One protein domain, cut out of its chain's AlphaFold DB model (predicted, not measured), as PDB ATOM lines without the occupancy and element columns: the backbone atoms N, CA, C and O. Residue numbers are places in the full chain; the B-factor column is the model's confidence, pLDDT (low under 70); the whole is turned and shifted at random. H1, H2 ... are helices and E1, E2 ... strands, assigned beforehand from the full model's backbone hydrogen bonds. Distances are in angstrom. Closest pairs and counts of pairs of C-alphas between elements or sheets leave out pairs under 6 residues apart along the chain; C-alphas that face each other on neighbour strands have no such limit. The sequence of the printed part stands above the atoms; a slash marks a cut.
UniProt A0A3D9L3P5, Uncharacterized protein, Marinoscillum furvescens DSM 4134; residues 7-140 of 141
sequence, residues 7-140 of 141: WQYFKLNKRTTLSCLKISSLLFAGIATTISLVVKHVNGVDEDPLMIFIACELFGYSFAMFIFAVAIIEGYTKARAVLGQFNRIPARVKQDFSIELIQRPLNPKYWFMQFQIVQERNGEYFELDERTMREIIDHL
ATOM      1  N   TRP A   7      13.084 -45.145 -12.300       82.25
ATOM      2  CA  TRP A   7      12.286 -43.938 -12.518       82.25
ATOM      3  C   TRP A   7      12.150 -43.062 -11.272       82.25
ATOM      4  O   TRP A   7      12.181 -41.836 -11.381       82.25
ATOM      5  N   GLN A   8      12.012 -43.661 -10.087       83.12
ATOM      6  CA  GLN A   8      12.005 -42.910  -8.829       83.12
ATOM      7  C   GLN A   8      13.371 -42.272  -8.570       83.12
ATOM      8  O   GLN A   8      13.432 -41.084  -8.261       83.12
ATOM      9  N   TYR A   9      14.461 -43.016  -8.778       83.25
ATOM     10  CA  TYR A   9      15.818 -42.486  -8.630       83.25
ATOM     11  C   TYR A   9      16.115 -41.345  -9.612       83.25
ATOM     12  O   TYR A   9      16.647 -40.304  -9.225       83.25
ATOM     13  N   PHE A  10      15.706 -41.494 -10.871       82.62
ATOM     14  CA  PHE A  10      15.842 -40.452 -11.883       82.62
ATOM     15  C   PHE A  10      15.056 -39.189 -11.506       82.62
ATOM     16  O   PHE A  10      15.583 -38.082 -11.602       82.62
ATOM     17  N   LYS A  11      13.814 -39.335 -11.017       83.19
ATOM     18  CA  LYS A  11      13.001 -38.200 -10.550       83.19
ATOM     19  C   LYS A  11      13.651 -37.466  -9.377       83.19
ATOM     20  O   LYS A  11      13.669 -36.236  -9.397       83.19
ATOM     21  N   LEU A  12      14.225 -38.194  -8.414       81.19
ATOM     22  CA  LEU A  12      14.959 -37.609  -7.281       81.19
ATOM     23  C   LEU A  12      16.164 -36.778  -7.745       81.19
ATOM     24  O   LEU A  12      16.473 -35.752  -7.148       81.19
ATOM     25  N   ASN A  13      16.795 -37.173  -8.851       81.88
ATOM     26  CA  ASN A  13      17.981 -36.515  -9.394       81.88
ATOM     27  C   ASN A  13      17.691 -35.554 -10.558       81.88
ATOM     28  O   ASN A  13      18.624 -34.991 -11.124       81.88
ATOM     29  N   LYS A  14      16.421 -35.297 -10.909       79.44
ATOM     30  CA  LYS A  14      16.048 -34.482 -12.085       79.44
ATOM     31  C   LYS A  14      16.690 -33.090 -12.079       79.44
ATOM     32  O   LYS A  14      17.095 -32.591 -13.126       79.44
ATOM     33  N   ARG A  15      16.779 -32.448 -10.910       76.81
ATOM     34  CA  ARG A  15      17.394 -31.117 -10.777       76.81
ATOM     35  C   ARG A  15      18.898 -31.170 -11.052       76.81
ATOM     36  O   ARG A  15      19.397 -30.353 -11.816       76.81
ATOM     37  N   THR A  16      19.580 -32.161 -10.490       76.56
ATOM     38  CA  THR A  16      21.007 -32.426 -10.715       76.56
ATOM     39  C   THR A  16      21.294 -32.727 -12.178       76.56
ATOM     40  O   THR A  16      22.174 -32.107 -12.765       76.56
ATOM     41  N   THR A  17      20.485 -33.591 -12.790       75.00
ATOM     42  CA  THR A  17      20.512 -33.893 -14.224       75.00
ATOM     43  C   THR A  17      20.468 -32.629 -15.073       75.00
ATOM     44  O   THR A  17      21.325 -32.422 -15.928       75.00
ATOM     45  N   LEU A  18      19.486 -31.756 -14.825       77.50
ATOM     46  CA  LEU A  18      19.323 -30.523 -15.590       77.50
ATOM     47  C   LEU A  18      20.507 -29.571 -15.401       77.50
ATOM     48  O   LEU A  18      20.952 -28.961 -16.371       77.50
ATOM     49  N   SER A  19      21.035 -29.455 -14.183       78.94
ATOM     50  CA  SER A  19      22.230 -28.649 -13.916       78.94
ATOM     51  C   SER A  19      23.464 -29.194 -14.645       78.94
ATOM     52  O   SER A  19      24.164 -28.423 -15.297       78.94
ATOM     53  N   CYS A  20      23.702 -30.510 -14.609       75.75
ATOM     54  CA  CYS A  20      24.814 -31.142 -15.325       75.75
ATOM     55  C   CYS A  20      24.709 -30.959 -16.843       75.75
ATOM     56  O   CYS A  20      25.708 -30.626 -17.480       75.75
ATOM     57  N   LEU A  21      23.513 -31.122 -17.419       76.88
ATOM     58  CA  LEU A  21      23.291 -30.905 -18.852       76.88
ATOM     59  C   LEU A  21      23.556 -29.450 -19.254       76.88
ATOM     60  O   LEU A  21      24.206 -29.213 -20.265       76.88
ATOM     61  N   LYS A  22      23.126 -28.478 -18.438       80.44
ATOM     62  CA  LYS A  22      23.404 -27.052 -18.678       80.44
ATOM     63  C   LYS A  22      24.897 -26.736 -18.643       80.44
ATOM     64  O   LYS A  22      25.386 -26.051 -19.533       80.44
ATOM     65  N   ILE A  23      25.614 -27.236 -17.636       81.75
ATOM     66  CA  ILE A  23      27.065 -27.024 -17.515       81.75
ATOM     67  C   ILE A  23      27.793 -27.665 -18.698       81.75
ATOM     68  O   ILE A  23      28.668 -27.042 -19.291       81.75
ATOM     69  N   SER A  24      27.401 -28.885 -19.071       77.81
ATOM     70  CA  SER A  24      28.002 -29.592 -20.205       77.81
ATOM     71  C   SER A  24      27.751 -28.847 -21.516       77.81
ATOM     72  O   SER A  24      28.693 -28.613 -22.261       77.81
ATOM     73  N   SER A  25      26.514 -28.402 -21.759       78.50
ATOM     74  CA  SER A  25      26.151 -27.578 -22.921       78.50
ATOM     75  C   SER A  25      27.010 -26.313 -23.007       78.50
ATOM     76  O   SER A  25      27.571 -26.029 -24.057       78.50
ATOM     77  N   LEU A  26      27.198 -25.604 -21.889       84.44
ATOM     78  CA  LEU A  26      28.037 -24.405 -21.846       84.44
ATOM     79  C   LEU A  26      29.507 -24.707 -22.196       84.44
ATOM     80  O   LEU A  26      30.130 -23.960 -22.949       84.44
ATOM     81  N   LEU A  27      30.061 -25.801 -21.658       83.94
ATOM     82  CA  LEU A  27      31.443 -26.215 -21.922       83.94
ATOM     83  C   LEU A  27      31.649 -26.608 -23.388       83.94
ATOM     84  O   LEU A  27      32.598 -26.138 -24.016       83.94
ATOM     85  N   PHE A  28      30.761 -27.435 -23.942       81.25
ATOM     86  CA  PHE A  28      30.864 -27.880 -25.332       81.25
ATOM     87  C   PHE A  28      30.619 -26.747 -26.326       81.25
ATOM     88  O   PHE A  28      31.356 -26.666 -27.306       81.25
ATOM     89  N   ALA A  29      29.712 -25.814 -26.027       81.06
ATOM     90  CA  ALA A  29      29.532 -24.612 -26.835       81.06
ATOM     91  C   ALA A  29      30.780 -23.728 -26.864       81.06
ATOM     92  O   ALA A  29      31.162 -23.221 -27.923       81.06
ATOM     93  N   GLY A  30      31.470 -23.588 -25.728       84.69
ATOM     94  CA  GLY A  30      32.764 -22.910 -25.673       84.69
ATOM     95  C   GLY A  30      33.802 -23.581 -26.577       84.69
ATOM     96  O   GLY A  30      34.397 -22.920 -27.425       84.69
ATOM     97  N   ILE A  31      33.959 -24.904 -26.449       83.56
ATOM     98  CA  ILE A  31      34.903 -25.695 -27.255       83.56
ATOM     99  C   ILE A  31      34.579 -25.584 -28.753       83.56
ATOM    100  O   ILE A  31      35.466 -25.283 -29.551       83.56
ATOM    101  N   ALA A  32      33.313 -25.776 -29.137       80.75
ATOM    102  CA  ALA A  32      32.869 -25.709 -30.527       80.75
ATOM    103  C   ALA A  32      33.097 -24.316 -31.134       80.75
ATOM    104  O   ALA A  32      33.566 -24.202 -32.269       80.75
ATOM    105  N   THR A  33      32.848 -23.254 -30.360       82.25
ATOM    106  CA  THR A  33      33.107 -21.870 -30.787       82.25
ATOM    107  C   THR A  33      34.597 -21.638 -31.040       82.25
ATOM    108  O   THR A  33      34.964 -21.076 -32.072       82.25
ATOM    109  N   THR A  34      35.473 -22.098 -30.138       82.88
ATOM    110  CA  THR A  34      36.929 -21.972 -30.313       82.88
ATOM    111  C   THR A  34      37.416 -22.732 -31.544       82.88
ATOM    112  O   THR A  34      38.163 -22.165 -32.340       82.88
ATOM    113  N   ILE A  35      36.965 -23.975 -31.744       81.56
ATOM    114  CA  ILE A  35      37.340 -24.784 -32.914       81.56
ATOM    115  C   ILE A  35      36.886 -24.101 -34.209       81.56
ATOM    116  O   ILE A  35      37.683 -23.965 -35.133       81.56
ATOM    117  N   SER A  36      35.644 -23.610 -34.266       79.00
ATOM    118  CA  SER A  36      35.108 -22.932 -35.454       79.00
ATOM    119  C   SER A  36      35.901 -21.663 -35.808       79.00
ATOM    120  O   SER A  36      36.220 -21.438 -36.977       79.00
ATOM    121  N   LEU A  37      36.309 -20.867 -34.809       80.06
ATOM    122  CA  LEU A  37      37.174 -19.699 -35.023       80.06
ATOM    123  C   LEU A  37      38.567 -20.082 -35.537       80.06
ATOM    124  O   LEU A  37      39.080 -19.419 -36.438       80.06
ATOM    125  N   VAL A  38      39.170 -21.142 -34.988       81.81
ATOM    126  CA  VAL A  38      40.491 -21.629 -35.417       81.81
ATOM    127  C   VAL A  38      40.439 -22.139 -36.853       81.81
ATOM    128  O   VAL A  38      41.266 -21.728 -37.663       81.81
ATOM    129  N   VAL A  39      39.451 -22.967 -37.201       77.56
ATOM    130  CA  VAL A  39      39.303 -23.485 -38.569       77.56
ATOM    131  C   VAL A  39      39.103 -22.345 -39.561       77.56
ATOM    132  O   VAL A  39      39.796 -22.290 -40.573       77.56
ATOM    133  N   LYS A  40      38.245 -21.371 -39.233       76.38
ATOM    134  CA  LYS A  40      38.050 -20.179 -40.069       76.38
ATOM    135  C   LYS A  40      39.344 -19.377 -40.263       76.38
ATOM    136  O   LYS A  40      39.536 -18.775 -41.316       76.38
ATOM    137  N   HIS A  41      40.218 -19.337 -39.257       79.00
ATOM    138  CA  HIS A  41      41.486 -18.614 -39.333       79.00
ATOM    139  C   HIS A  41      42.566 -19.366 -40.128       79.00
ATOM    140  O   HIS A  41      43.363 -18.725 -40.805       79.00
ATOM    141  N   VAL A  42      42.588 -20.701 -40.059       80.44
ATOM    142  CA  VAL A  42      43.624 -21.546 -40.685       80.44
ATOM    143  C   VAL A  42      43.261 -21.955 -42.117       80.44
ATOM    144  O   VAL A  42      44.117 -21.883 -42.994       80.44
ATOM    145  N   ASN A  43      42.007 -22.347 -42.366       69.81
ATOM    146  CA  ASN A  43      41.568 -22.944 -43.636       69.81
ATOM    147  C   ASN A  43      40.836 -21.957 -44.568       69.81
ATOM    148  O   ASN A  43      40.493 -22.309 -45.692       69.81
ATOM    149  N   GLY A  44      40.574 -20.719 -44.136       65.50
ATOM    150  CA  GLY A  44      39.830 -19.759 -44.954       65.50
ATOM    151  C   GLY A  44      38.364 -20.172 -45.175       65.50
ATOM    152  O   GLY A  44      37.635 -20.369 -44.205       65.50
ATOM    153  N   VAL A  45      37.908 -20.229 -46.436       58.53
ATOM    154  CA  VAL A  45      36.488 -20.433 -46.833       58.53
ATOM    155  C   VAL A  45      36.204 -21.866 -47.328       58.53
ATOM    156  O   VAL A  45      35.054 -22.191 -47.607       58.53
ATOM    157  N   ASP A  46      37.217 -22.733 -47.433       61.22
ATOM    158  CA  ASP A  46      37.070 -24.051 -48.080       61.22
ATOM    159  C   ASP A  46      36.248 -25.066 -47.263       61.22
ATOM    160  O   ASP A  46      35.664 -25.990 -47.829       61.22
ATOM    161  N   GLU A  47      36.139 -24.880 -45.947       63.44
ATOM    162  CA  GLU A  47      35.258 -25.669 -45.083       63.44
ATOM    163  C   GLU A  47      34.186 -24.775 -44.463       63.44
ATOM    164  O   GLU A  47      34.511 -23.737 -43.888       63.44
ATOM    165  N   ASP A  48      32.913 -25.187 -44.538       73.62
ATOM    166  CA  ASP A  48      31.803 -24.466 -43.907       73.62
ATOM    167  C   ASP A  48      31.955 -24.520 -42.370       73.62
ATOM    168  O   ASP A  48      31.708 -25.570 -41.754       73.62
ATOM    169  N   PRO A  49      32.335 -23.408 -41.709       70.94
ATOM    170  CA  PRO A  49      32.619 -23.401 -40.275       70.94
ATOM    171  C   PRO A  49      31.385 -23.736 -39.428       70.94
ATOM    172  O   PRO A  49      31.520 -24.113 -38.259       70.94
ATOM    173  N   LEU A  50      30.188 -23.597 -40.009       77.31
ATOM    174  CA  LEU A  50      28.907 -23.872 -39.372       77.31
ATOM    175  C   LEU A  50      28.634 -25.382 -39.309       77.31
ATOM    176  O   LEU A  50      28.179 -25.879 -38.279       77.31
ATOM    177  N   MET A  51      29.000 -26.135 -40.351       77.88
ATOM    178  CA  MET A  51      28.923 -27.604 -40.343       77.88
ATOM    179  C   MET A  51      29.879 -28.216 -39.316       77.88
ATOM    180  O   MET A  51      29.497 -29.130 -38.583       77.88
ATOM    181  N   ILE A  52      31.094 -27.672 -39.203       77.25
ATOM    182  CA  ILE A  52      32.078 -28.102 -38.199       77.25
ATOM    183  C   ILE A  52      31.582 -27.790 -36.786       77.25
ATOM    184  O   ILE A  52      31.696 -28.632 -35.892       77.25
ATOM    185  N   PHE A  53      30.981 -26.615 -36.589       79.12
ATOM    186  CA  PHE A  53      30.372 -26.239 -35.317       79.12
ATOM    187  C   PHE A  53      29.257 -27.217 -34.913       79.12
ATOM    188  O   PHE A  53      29.289 -27.759 -33.808       79.12
ATOM    189  N   ILE A  54      28.319 -27.506 -35.823       80.75
ATOM    190  CA  ILE A  54      27.219 -28.452 -35.575       80.75
ATOM    191  C   ILE A  54      27.756 -29.856 -35.269       80.75
ATOM    192  O   ILE A  54      27.282 -30.499 -34.333       80.75
ATOM    193  N   ALA A  55      28.756 -30.334 -36.016       80.25
ATOM    194  CA  ALA A  55      29.362 -31.642 -35.777       80.25
ATOM    195  C   ALA A  55      30.031 -31.724 -34.392       80.25
ATOM    196  O   ALA A  55      29.841 -32.710 -33.675       80.25
ATOM    197  N   CYS A  56      30.756 -30.675 -33.984       80.38
ATOM    198  CA  CYS A  56      31.386 -30.593 -32.663       80.38
ATOM    199  C   CYS A  56      30.353 -30.565 -31.529       80.38
ATOM    200  O   CYS A  56      30.509 -31.284 -30.542       80.38
ATOM    201  N   GLU A  57      29.283 -29.780 -31.676       79.94
ATOM    202  CA  GLU A  57      28.171 -29.727 -30.718       79.94
ATOM    203  C   GLU A  57      27.481 -31.086 -30.581       79.94
ATOM    204  O   GLU A  57      27.303 -31.582 -29.470       79.94
ATOM    205  N   LEU A  58      27.141 -31.743 -31.698       83.25
ATOM    206  CA  LEU A  58      26.501 -33.062 -31.679       83.25
ATOM    207  C   LEU A  58      27.381 -34.115 -31.001       83.25
ATOM    208  O   LEU A  58      26.879 -34.916 -30.205       83.25
ATOM    209  N   PHE A  59      28.688 -34.103 -31.272       83.12
ATOM    210  CA  PHE A  59      29.634 -34.997 -30.609       83.12
ATOM    211  C   PHE A  59      29.722 -34.701 -29.104       83.12
ATOM    212  O   PHE A  59      29.622 -35.618 -28.283       83.12
ATOM    213  N   GLY A  60      29.822 -33.422 -28.734       81.12
ATOM    214  CA  GLY A  60      29.855 -32.966 -27.347       81.12
ATOM    215  C   GLY A  60      28.606 -33.359 -26.557       81.12
ATOM    216  O   GLY A  60      28.712 -33.958 -25.486       81.12
ATOM    217  N   TYR A  61      27.412 -33.122 -27.109       81.69
ATOM    218  CA  TYR A  61      26.151 -33.551 -26.498       81.69
ATOM    219  C   TYR A  61      26.054 -35.067 -26.362       81.69
ATOM    220  O   TYR A  61      25.611 -35.553 -25.319       81.69
ATOM    221  N   SER A  62      26.485 -35.818 -27.378       83.62
ATOM    222  CA  SER A  62      26.479 -37.283 -27.330       83.62
ATOM    223  C   SER A  62      27.376 -37.801 -26.202       83.62
ATOM    224  O   SER A  62      26.967 -38.667 -25.427       83.62
ATOM    225  N   PHE A  63      28.566 -37.217 -26.043       82.88
ATOM    226  CA  PHE A  63      29.490 -37.572 -24.969       82.88
ATOM    227  C   PHE A  63      28.972 -37.153 -23.583       82.88
ATOM    228  O   PHE A  63      29.041 -37.933 -22.631       82.88
ATOM    229  N   ALA A  64      28.374 -35.963 -23.465       80.50
ATOM    230  CA  ALA A  64      27.735 -35.505 -22.230       80.50
ATOM    231  C   ALA A  64      26.589 -36.435 -21.801       80.50
ATOM    232  O   ALA A  64      26.500 -36.818 -20.632       80.50
ATOM    233  N   MET A  65      25.740 -36.835 -22.751       83.44
ATOM    234  CA  MET A  65      24.661 -37.799 -22.530       83.44
ATOM    235  C   MET A  65      25.198 -39.163 -22.093       83.44
ATOM    236  O   MET A  65      24.622 -39.780 -21.196       83.44
ATOM    237  N   PHE A  66      26.313 -39.616 -22.673       85.19
ATOM    238  CA  PHE A  66      26.972 -40.855 -22.274       85.19
ATOM    239  C   PHE A  66      27.476 -40.802 -20.823       85.19
ATOM    240  O   PHE A  66      27.104 -41.661 -20.021       85.19
ATOM    241  N   ILE A  67      28.242 -39.767 -20.452       82.88
ATOM    242  CA  ILE A  67      28.723 -39.574 -19.069       82.88
ATOM    243  C   ILE A  67      27.543 -39.530 -18.095       82.88
ATOM    244  O   ILE A  67      27.564 -40.167 -17.042       82.88
ATOM    245  N   PHE A  68      26.497 -38.792 -18.460       83.06
ATOM    246  CA  PHE A  68      25.299 -38.660 -17.648       83.06
ATOM    247  C   PHE A  68      24.579 -40.001 -17.434       83.06
ATOM    248  O   PHE A  68      24.195 -40.321 -16.306       83.06
ATOM    249  N   ALA A  69      24.422 -40.799 -18.494       84.69
ATOM    250  CA  ALA A  69      23.812 -42.121 -18.406       84.69
ATOM    251  C   ALA A  69      24.609 -43.040 -17.470       84.69
ATOM    252  O   ALA A  69      24.020 -43.662 -16.584       84.69
ATOM    253  N   VAL A  70      25.939 -43.068 -17.609       85.38
ATOM    254  CA  VAL A  70      26.827 -43.846 -16.732       85.38
ATOM    255  C   VAL A  70      26.683 -43.399 -15.276       85.38
ATOM    256  O   VAL A  70      26.445 -44.239 -14.409       85.38
ATOM    257  N   ALA A  71      26.726 -42.091 -15.007       82.25
ATOM    258  CA  ALA A  71      26.611 -41.546 -13.654       82.25
ATOM    259  C   ALA A  71      25.268 -41.891 -12.985       82.25
ATOM    260  O   ALA A  71      25.230 -42.252 -11.808       82.25
ATOM    261  N   ILE A  72      24.156 -41.828 -13.728       84.38
ATOM    262  CA  ILE A  72      22.843 -42.218 -13.199       84.38
ATOM    263  C   ILE A  72      22.751 -43.717 -12.947       84.38
ATOM    264  O   ILE A  72      22.179 -44.116 -11.931       84.38
ATOM    265  N   ILE A  73      23.277 -44.545 -13.850       85.81
ATOM    266  CA  ILE A  73      23.269 -45.999 -13.675       85.81
ATOM    267  C   ILE A  73      24.084 -46.370 -12.436       85.81
ATOM    268  O   ILE A  73      23.588 -47.108 -11.589       85.81
ATOM    269  N   GLU A  74      25.287 -45.815 -12.288       84.31
ATOM    270  CA  GLU A  74      26.147 -46.038 -11.125       84.31
ATOM    271  C   GLU A  74      25.490 -45.556  -9.821       84.31
ATOM    272  O   GLU A  74      25.470 -46.268  -8.814       84.31
ATOM    273  N   GLY A  75      24.900 -44.359  -9.831       82.06
ATOM    274  CA  GLY A  75      24.175 -43.829  -8.681       82.06
ATOM    275  C   GLY A  75      22.983 -44.710  -8.295       82.06
ATOM    276  O   GLY A  75      22.780 -45.008  -7.115       82.06
ATOM    277  N   TYR A  76      22.229 -45.191  -9.289       85.25
ATOM    278  CA  TYR A  76      21.085 -46.072  -9.086       85.25
ATOM    279  C   TYR A  76      21.495 -47.429  -8.510       85.25
ATOM    280  O   TYR A  76      20.863 -47.903  -7.563       85.25
ATOM    281  N   THR A  77      22.540 -48.061  -9.053       85.19
ATOM    282  CA  THR A  77      23.009 -49.369  -8.570       85.19
ATOM    283  C   THR A  77      23.501 -49.274  -7.131       85.19
ATOM    284  O   THR A  77      23.094 -50.099  -6.310       85.19
ATOM    285  N   LYS A  78      24.269 -48.230  -6.789       83.94
ATOM    286  CA  LYS A  78      24.696 -47.953  -5.408       83.94
ATOM    287  C   LYS A  78      23.502 -47.726  -4.481       83.94
ATOM    288  O   LYS A  78      23.379 -48.412  -3.471       83.94
ATOM    289  N   ALA A  79      22.576 -46.836  -4.846       84.38
ATOM    290  CA  ALA A  79      21.379 -46.555  -4.051       84.38
ATOM    291  C   ALA A  79      20.534 -47.815  -3.799       84.38
ATOM    292  O   ALA A  79      20.108 -48.079  -2.673       84.38
ATOM    293  N   ARG A  80      20.322 -48.624  -4.843       85.25
ATOM    294  CA  ARG A  80      19.590 -49.889  -4.751       85.25
ATOM    295  C   ARG A  80      20.316 -50.903  -3.866       85.25
ATOM    296  O   ARG A  80      19.646 -51.605  -3.111       85.25
ATOM    297  N   ALA A  81      21.643 -50.980  -3.944       85.19
ATOM    298  CA  ALA A  81      22.442 -51.871  -3.109       85.19
ATOM    299  C   ALA A  81      22.326 -51.506  -1.622       85.19
ATOM    300  O   ALA A  81      21.999 -52.380  -0.820       85.19
ATOM    301  N   VAL A  82      22.485 -50.224  -1.267       85.38
ATOM    302  CA  VAL A  82      22.368 -49.764   0.130       85.38
ATOM    303  C   VAL A  82      20.958 -49.991   0.677       85.38
ATOM    304  O   VAL A  82      20.792 -50.546   1.760       85.38
ATOM    305  N   LEU A  83      19.920 -49.650  -0.090       85.31
ATOM    306  CA  LEU A  83      18.533 -49.936   0.291       85.31
ATOM    307  C   LEU A  83      18.276 -51.436   0.468       85.31
ATOM    308  O   LEU A  83      17.553 -51.846   1.376       85.31
ATOM    309  N   GLY A  84      18.857 -52.260  -0.405       84.19
ATOM    310  CA  GLY A  84      18.792 -53.714  -0.307       84.19
ATOM    311  C   GLY A  84      19.429 -54.231   0.981       84.19
ATOM    312  O   GLY A  84      18.808 -55.028   1.679       84.19
ATOM    313  N   GLN A  85      20.626 -53.744   1.324       84.19
ATOM    314  CA  GLN A  85      21.309 -54.077   2.576       84.19
ATOM    315  C   GLN A  85      20.486 -53.645   3.790       84.19
ATOM    316  O   GLN A  85      20.197 -54.469   4.650       84.19
ATOM    317  N   PHE A  86      20.004 -52.401   3.812       85.00
ATOM    318  CA  PHE A  86      19.179 -51.900   4.907       85.00
ATOM    319  C   PHE A  86      17.907 -52.731   5.097       85.00
ATOM    320  O   PHE A  86      17.533 -53.057   6.220       85.00
ATOM    321  N   ASN A  87      17.231 -53.121   4.015       84.62
ATOM    322  CA  ASN A  87      16.020 -53.941   4.101       84.62
ATOM    323  C   ASN A  87      16.282 -55.374   4.593       84.62
ATOM    324  O   ASN A  87      15.349 -55.993   5.096       84.62
ATOM    325  N   ARG A  88      17.513 -55.890   4.476       84.81
ATOM    326  CA  ARG A  88      17.897 -57.204   5.018       84.81
ATOM    327  C   ARG A  88      18.126 -57.188   6.526       84.81
ATOM    328  O   ARG A  88      17.992 -58.235   7.144       84.81
ATOM    329  N   ILE A  89      18.441 -56.033   7.115       82.50
ATOM    330  CA  ILE A  89      18.645 -55.918   8.562       82.50
ATOM    331  C   ILE A  89      17.281 -56.082   9.277       82.50
ATOM    332  O   ILE A  89      16.340 -55.335   8.963       82.50
ATOM    333  N   PRO A  90      17.148 -57.030  10.229       84.06
ATOM    334  CA  PRO A  90      15.940 -57.239  11.014       84.06
ATOM    335  C   PRO A  90      15.507 -55.973  11.742       84.06
ATOM    336  O   PRO A  90      16.334 -55.198  12.218       84.06
ATOM    337  N   ALA A  91      14.194 -55.782  11.884       85.19
ATOM    338  CA  ALA A  91      13.647 -54.612  12.570       85.19
ATOM    339  C   ALA A  91      14.143 -54.483  14.021       85.19
ATOM    340  O   ALA A  91      14.368 -53.368  14.474       85.19
ATOM    341  N   ARG A  92      14.370 -55.613  14.707       84.69
ATOM    342  CA  ARG A  92      14.927 -55.641  16.069       84.69
ATOM    343  C   ARG A  92      16.337 -55.061  16.109       84.69
ATOM    344  O   ARG A  92      16.549 -54.066  16.775       84.69
ATOM    345  N   VAL A  93      17.239 -55.569  15.268       83.19
ATOM    346  CA  VAL A  93      18.619 -55.064  15.159       83.19
ATOM    347  C   VAL A  93      18.648 -53.575  14.797       83.19
ATOM    348  O   VAL A  93      19.455 -52.821  15.327       83.19
ATOM    349  N   LYS A  94      17.736 -53.105  13.934       84.69
ATOM    350  CA  LYS A  94      17.631 -51.665  13.641       84.69
ATOM    351  C   LYS A  94      17.273 -50.835  14.866       84.69
ATOM    352  O   LYS A  94      17.791 -49.737  14.998       84.69
ATOM    353  N   GLN A  95      16.383 -51.331  15.720       84.69
ATOM    354  CA  GLN A  95      15.986 -50.639  16.945       84.69
ATOM    355  C   GLN A  95      17.082 -50.720  18.008       84.69
ATOM    356  O   GLN A  95      17.434 -49.694  18.579       84.69
ATOM    357  N   ASP A  96      17.660 -51.902  18.216       84.75
ATOM    358  CA  ASP A  96      18.674 -52.148  19.246       84.75
ATOM    359  C   ASP A  96      19.946 -51.322  19.004       84.75
ATOM    360  O   ASP A  96      20.557 -50.816  19.943       84.75
ATOM    361  N   PHE A  97      20.316 -51.145  17.733       82.00
ATOM    362  CA  PHE A  97      21.487 -50.374  17.332       82.00
ATOM    363  C   PHE A  97      21.141 -48.984  16.784       82.00
ATOM    364  O   PHE A  97      22.037 -48.345  16.245       82.00
ATOM    365  N   SER A  98      19.895 -48.505  16.887       85.19
ATOM    366  CA  SER A  98      19.455 -47.201  16.343       85.19
ATOM    367  C   SER A  98      19.915 -46.946  14.896       85.19
ATOM    368  O   SER A  98      20.483 -45.904  14.566       85.19
ATOM    369  N   ILE A  99      19.732 -47.941  14.025       85.50
ATOM    370  CA  ILE A  99      20.171 -47.896  12.627       85.50
ATOM    371  C   ILE A  99      19.110 -47.202  11.780       85.50
ATOM    372  O   ILE A  99      17.994 -47.705  11.613       85.50
ATOM    373  N   GLU A 100      19.503 -46.113  11.131       85.25
ATOM    374  CA  GLU A 100      18.654 -45.345  10.232       85.25
ATOM    375  C   GLU A 100      19.198 -45.318   8.804       85.25
ATOM    376  O   GLU A 100      20.378 -45.551   8.532       85.25
ATOM    377  N   LEU A 101      18.304 -45.022   7.862       83.69
ATOM    378  CA  LEU A 101      18.658 -44.776   6.474       83.69
ATOM    379  C   LEU A 101      18.463 -43.294   6.170       83.69
ATOM    380  O   LEU A 101      17.330 -42.820   6.079       83.69
ATOM    381  N   ILE A 102      19.559 -42.587   5.938       84.44
ATOM    382  CA  ILE A 102      19.520 -41.169   5.591       84.44
ATOM    383  C   ILE A 102      19.750 -40.959   4.097       84.44
ATOM    384  O   ILE A 102      20.425 -41.741   3.421       84.44
ATOM    385  N   GLN A 103      19.187 -39.869   3.583       79.25
ATOM    386  CA  GLN A 103      19.420 -39.392   2.224       79.25
ATOM    387  C   GLN A 103      20.455 -38.271   2.279       79.25
ATOM    388  O   GLN A 103      20.238 -37.260   2.949       79.25
ATOM    389  N   ARG A 104      21.582 -38.438   1.585       73.62
ATOM    390  CA  ARG A 104      22.633 -37.415   1.485       73.62
ATOM    391  C   ARG A 104      23.144 -37.313   0.046       73.62
ATOM    392  O   ARG A 104      23.135 -38.309  -0.680       73.62
ATOM    393  N   PRO A 105      23.574 -36.127  -0.411       65.50
ATOM    394  CA  PRO A 105      24.296 -36.027  -1.674       65.50
ATOM    395  C   PRO A 105      25.614 -36.817  -1.583       65.50
ATOM    396  O   PRO A 105      26.317 -36.709  -0.580       65.50
ATOM    397  N   LEU A 106      25.951 -37.573  -2.639       58.16
ATOM    398  CA  LEU A 106      27.204 -38.344  -2.806       58.16
ATOM    399  C   LEU A 106      28.448 -37.523  -2.429       58.16
ATOM    400  O   LEU A 106      29.440 -38.044  -1.932       58.16
ATOM    401  N   ASN A 107      28.404 -36.226  -2.723       57.94
ATOM    402  CA  ASN A 107      29.420 -35.244  -2.390       57.94
ATOM    403  C   ASN A 107      28.730 -33.868  -2.374       57.94
ATOM    404  O   ASN A 107      27.892 -33.625  -3.244       57.94
ATOM    405  N   PRO A 108      29.089 -32.916  -1.501       54.88
ATOM    406  CA  PRO A 108      28.608 -31.535  -1.628       54.88
ATOM    407  C   PRO A 108      28.870 -30.920  -3.023       54.88
ATOM    408  O   PRO A 108      28.132 -30.040  -3.462       54.88
ATOM    409  N   LYS A 109      29.877 -31.421  -3.757       47.59
ATOM    410  CA  LYS A 109      30.182 -31.054  -5.150       47.59
ATOM    411  C   LYS A 109      29.375 -31.831  -6.202       47.59
ATOM    412  O   LYS A 109      29.175 -31.311  -7.294       47.59
ATOM    413  N   TYR A 110      28.890 -33.040  -5.895       52.47
ATOM    414  CA  TYR A 110      28.158 -33.907  -6.830       52.47
ATOM    415  C   TYR A 110      26.763 -34.212  -6.286       52.47
ATOM    416  O   TYR A 110      26.580 -34.984  -5.350       52.47
ATOM    417  N   TRP A 111      25.755 -33.607  -6.907       62.62
ATOM    418  CA  TRP A 111      24.396 -33.526  -6.373       62.62
ATOM    419  C   TRP A 111      23.567 -34.799  -6.627       62.62
ATOM    420  O   TRP A 111      22.338 -34.740  -6.687       62.62
ATOM    421  N   PHE A 112      24.213 -35.945  -6.852       68.56
ATOM    422  CA  PHE A 112      23.496 -37.207  -6.986       68.56
ATOM    423  C   PHE A 112      23.119 -37.716  -5.599       68.56
ATOM    424  O   PHE A 112      23.972 -37.857  -4.723       68.56
ATOM    425  N   MET A 113      21.831 -37.972  -5.396       73.25
ATOM    426  CA  MET A 113      21.317 -38.516  -4.149       73.25
ATOM    427  C   MET A 113      21.861 -39.920  -3.919       73.25
ATOM    428  O   MET A 113      21.757 -40.800  -4.782       73.25
ATOM    429  N   GLN A 114      22.396 -40.120  -2.725       77.06
ATOM    430  CA  GLN A 114      22.751 -41.410  -2.179       77.06
ATOM    431  C   GLN A 114      21.974 -41.686  -0.903       77.06
ATOM    432  O   GLN A 114      21.450 -40.791  -0.237       77.06
ATOM    433  N   PHE A 115      21.914 -42.971  -0.587       80.62
ATOM    434  CA  PHE A 115      21.406 -43.461   0.674       80.62
ATOM    435  C   PHE A 115      22.595 -43.967   1.471       80.62
ATOM    436  O   PHE A 115      23.468 -44.629   0.908       80.62
ATOM    437  N   GLN A 116      22.612 -43.659   2.758       83.00
ATOM    438  CA  GLN A 116      23.631 -44.127   3.680       83.00
ATOM    439  C   GLN A 116      22.939 -44.760   4.882       83.00
ATOM    440  O   GLN A 116      21.958 -44.219   5.392       83.00
ATOM    441  N   ILE A 117      23.438 -45.923   5.296       83.12
ATOM    442  CA  ILE A 117      23.035 -46.553   6.550       83.12
ATOM    443  C   ILE A 117      23.916 -45.947   7.635       83.12
ATOM    444  O   ILE A 117      25.142 -45.991   7.532       83.12
ATOM    445  N   VAL A 118      23.285 -45.358   8.637       85.62
ATOM    446  CA  VAL A 118      23.952 -44.671   9.741       85.62
ATOM    447  C   VAL A 118      23.410 -45.178  11.061       85.62
ATOM    448  O   VAL A 118      22.329 -45.764  11.118       85.62
ATOM    449  N   GLN A 119      24.167 -44.931  12.117       86.00
ATOM    450  CA  GLN A 119      23.720 -45.128  13.480       86.00
ATOM    451  C   GLN A 119      23.429 -43.772  14.118       86.00
ATOM    452  O   GLN A 119      24.275 -42.875  14.089       86.00
ATOM    453  N   GLU A 120      22.249 -43.627  14.707       82.62
ATOM    454  CA  GLU A 120      21.936 -42.482  15.554       82.62
ATOM    455  C   GLU A 120      22.476 -42.731  16.971       82.62
ATOM    456  O   GLU A 120      22.135 -43.722  17.620       82.62
ATOM    457  N   ARG A 121      23.325 -41.827  17.471       82.88
ATOM    458  CA  ARG A 121      23.736 -41.788  18.882       82.88
ATOM    459  C   ARG A 121      23.548 -40.363  19.397       82.88
ATOM    460  O   ARG A 121      24.155 -39.436  18.874       82.88
ATOM    461  N   ASN A 122      22.728 -40.187  20.433       79.88
ATOM    462  CA  ASN A 122      22.474 -38.889  21.080       79.88
ATOM    463  C   ASN A 122      21.998 -37.771  20.123       79.88
ATOM    464  O   ASN A 122      22.371 -36.614  20.299       79.88
ATOM    465  N   GLY A 123      21.187 -38.101  19.111       77.06
ATOM    466  CA  GLY A 123      20.704 -37.136  18.114       77.06
ATOM    467  C   GLY A 123      21.718 -36.780  17.019       77.06
ATOM    468  O   GLY A 123      21.428 -35.943  16.165       77.06
ATOM    469  N   GLU A 124      22.895 -37.413  17.015       80.75
ATOM    470  CA  GLU A 124      23.900 -37.282  15.963       80.75
ATOM    471  C   GLU A 124      24.001 -38.563  15.127       80.75
ATOM    472  O   GLU A 124      23.858 -39.681  15.625       80.75
ATOM    473  N   TYR A 125      24.258 -38.390  13.829       80.75
ATOM    474  CA  TYR A 125      24.348 -39.482  12.860       80.75
ATOM    475  C   TYR A 125      25.799 -39.838  12.564       80.75
ATOM    476  O   TYR A 125      26.523 -39.042  11.957       80.75
ATOM    477  N   PHE A 126      26.181 -41.065  12.908       80.56
ATOM    478  CA  PHE A 126      27.517 -41.606  12.688       80.56
ATOM    479  C   PHE A 126      27.506 -42.698  11.623       80.56
ATOM    480  O   PHE A 126      26.527 -43.430  11.456       80.56
ATOM    481  N   GLU A 127      28.614 -42.819  10.898       79.94
ATOM    482  CA  GLU A 127      28.831 -43.991  10.055       79.94
ATOM    483  C   GLU A 127      28.935 -45.241  10.932       79.94
ATOM    484  O   GLU A 127      29.438 -45.186  12.055       79.94
ATOM    485  N   LEU A 128      28.437 -46.366  10.419       77.81
ATOM    486  CA  LEU A 128      28.574 -47.651  11.093       77.81
ATOM    487  C   LEU A 128      30.059 -47.994  11.216       77.81
ATOM    488  O   LEU A 128      30.739 -48.196  10.210       77.81
ATOM    489  N   ASP A 129      30.552 -48.069  12.450       75.56
ATOM    490  CA  ASP A 129      31.904 -48.550  12.704       75.56
ATOM    491  C   ASP A 129      32.023 -50.046  12.321       75.56
ATOM    492  O   ASP A 129      31.047 -50.805  12.338       75.56
ATOM    493  N   GLU A 130      33.228 -50.497  11.948       75.19
ATOM    494  CA  GLU A 130      33.457 -51.889  11.514       75.19
ATOM    495  C   GLU A 130      33.082 -52.936  12.573       75.19
ATOM    496  O   GLU A 130      32.883 -54.112  12.254       75.19
ATOM    497  N   ARG A 131      33.042 -52.530  13.844       73.62
ATOM    498  CA  ARG A 131      32.750 -53.403  14.977       73.62
ATOM    499  C   ARG A 131      31.247 -53.645  15.098       73.62
ATOM    500  O   ARG A 131      30.823 -54.792  15.119       73.62
ATOM    501  N   THR A 132      30.458 -52.580  15.055       72.00
ATOM    502  CA  THR A 132      28.994 -52.583  14.998       72.00
ATOM    503  C   THR A 132      28.538 -53.327  13.751       72.00
ATOM    504  O   THR A 132      27.605 -54.121  13.796       72.00
ATOM    505  N   MET A 133      29.242 -53.149  12.629       74.00
ATOM    506  CA  MET A 133      28.943 -53.879  11.403       74.00
ATOM    507  C   MET A 133      29.158 -55.397  11.553       74.00
ATOM    508  O   MET A 133      28.364 -56.171  11.024       74.00
ATOM    509  N   ARG A 134      30.187 -55.830  12.300       76.06
ATOM    510  CA  ARG A 134      30.402 -57.246  12.649       76.06
ATOM    511  C   ARG A 134      29.334 -57.773  13.605       76.06
ATOM    512  O   ARG A 134      28.768 -58.821  13.333       76.06
ATOM    513  N   GLU A 135      28.991 -57.014  14.642       73.25
ATOM    514  CA  GLU A 135      27.945 -57.387  15.608       73.25
ATOM    515  C   GLU A 135      26.567 -57.549  14.931       73.25
ATOM    516  O   GLU A 135      25.822 -58.481  15.233       73.25
ATOM    517  N   ILE A 136      26.251 -56.707  13.939       73.00
ATOM    518  CA  ILE A 136      25.046 -56.856  13.109       73.00
ATOM    519  C   ILE A 136      25.093 -58.151  12.285       73.00
ATOM    520  O   ILE A 136      24.067 -58.812  12.146       73.00
ATOM    521  N   ILE A 137      26.251 -58.509  11.716       74.00
ATOM    522  CA  ILE A 137      26.420 -59.736  10.919       74.00
ATOM    523  C   ILE A 137      26.282 -60.984  11.794       74.00
ATOM    524  O   ILE A 137      25.623 -61.934  11.377       74.00
ATOM    525  N   ASP A 138      26.834 -60.965  13.003       72.44
ATOM    526  CA  ASP A 138      26.736 -62.083  13.945       72.44
ATOM    527  C   ASP A 138      25.284 -62.308  14.406       72.44
ATOM    528  O   ASP A 138      24.865 -63.444  14.603       72.44
ATOM    529  N   HIS A 139      24.471 -61.248  14.491       66.12
ATOM    530  CA  HIS A 139      23.029 -61.344  14.759       66.12
ATOM    531  C   HIS A 139      22.165 -61.747  13.549       66.12
ATOM    532  O   HIS A 139      20.954 -61.931  13.696       66.12
ATOM    533  N   LEU A 140      22.752 -61.842  12.354       61.16
ATOM    534  CA  LEU A 140      22.072 -62.262  11.125       61.16
ATOM    535  C   LEU A 140      22.246 -63.761  10.812       61.16
ATOM    536  O   LEU A 140      21.583 -64.241   9.888       61.16
TER     537      LEU A 140
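This is residues 7 to 140 of the 141 residues of an uncharacterized protein of Marinoscillum furvescens DSM 4134 (UniProt A0A3D9L3P5). A rod is built along one long helix, H3: H2 folds back along its first part as a helical hairpin, and a strongly twisted antiparallel sheet, E1 E2 E3, covers its last part. Short H4 and H5 lie at the sheet end; residues 41 to 46 stick out at the other. The printed part has 134 residues, with named elements in the order H1 H2 H3 H4 E1 E2 E3 H5, class mixed, helices and strands. It is extended, with a radius of gyration of the C-alphas of 23.2 A and spans of 75 by 25 by 24 A.

Start at H1, residues 7 to 12, close to but not clearly touching H3, residues 49 to 88; Tyr 9 and Tyr 76 have the closest C-alphas, 6.4 A. H2, residues 14 to 43, touches residues 49 to 68 of H3, opposite ways at a shallow tilt of 25 degrees, closest at C-alphas 32 and 53, 5.4 A. Next come H4, residues 91 to 96, and a meander, each strand the antiparallel neighbour of the one before: E1, 99 to 107, E2, 110 to 121, and E3, 124 to 127. Look for N 102 and O 116, 3.0 A, and N 119 and O 126, 2.9 A, within hydrogen-bond range. H3 is on one face, making two layers, helix and sheet, at a height over the sheet of 7.9 A; its closest C-alphas to E2 are 79 and 114, 5.6 A. H1, H2 and H4 only graze the sheet. H5, residues 130 to 138, is not on it. In these five helices every O i to N i+4 pair is within hydrogen-bond range.

Find C-alpha 7 at (12.286, -43.938, -12.518), where H1 begins. H2 spans 42.2 A; H3 runs 58.4 A from C-alpha 49 at (32.619, -23.401, -40.275). E1 bends at residue 103, E2 at 113. H5 ends at C-alpha 138, (26.736, -62.083, 13.945).

The C-alphas farthest apart, Val 45 and Asp 96, are 75.4 A apart. The printed part has no cut, and its links are tight. Look for pLDDT under 70 at residues 43 to 47, 105 to 112 and 139 to 140.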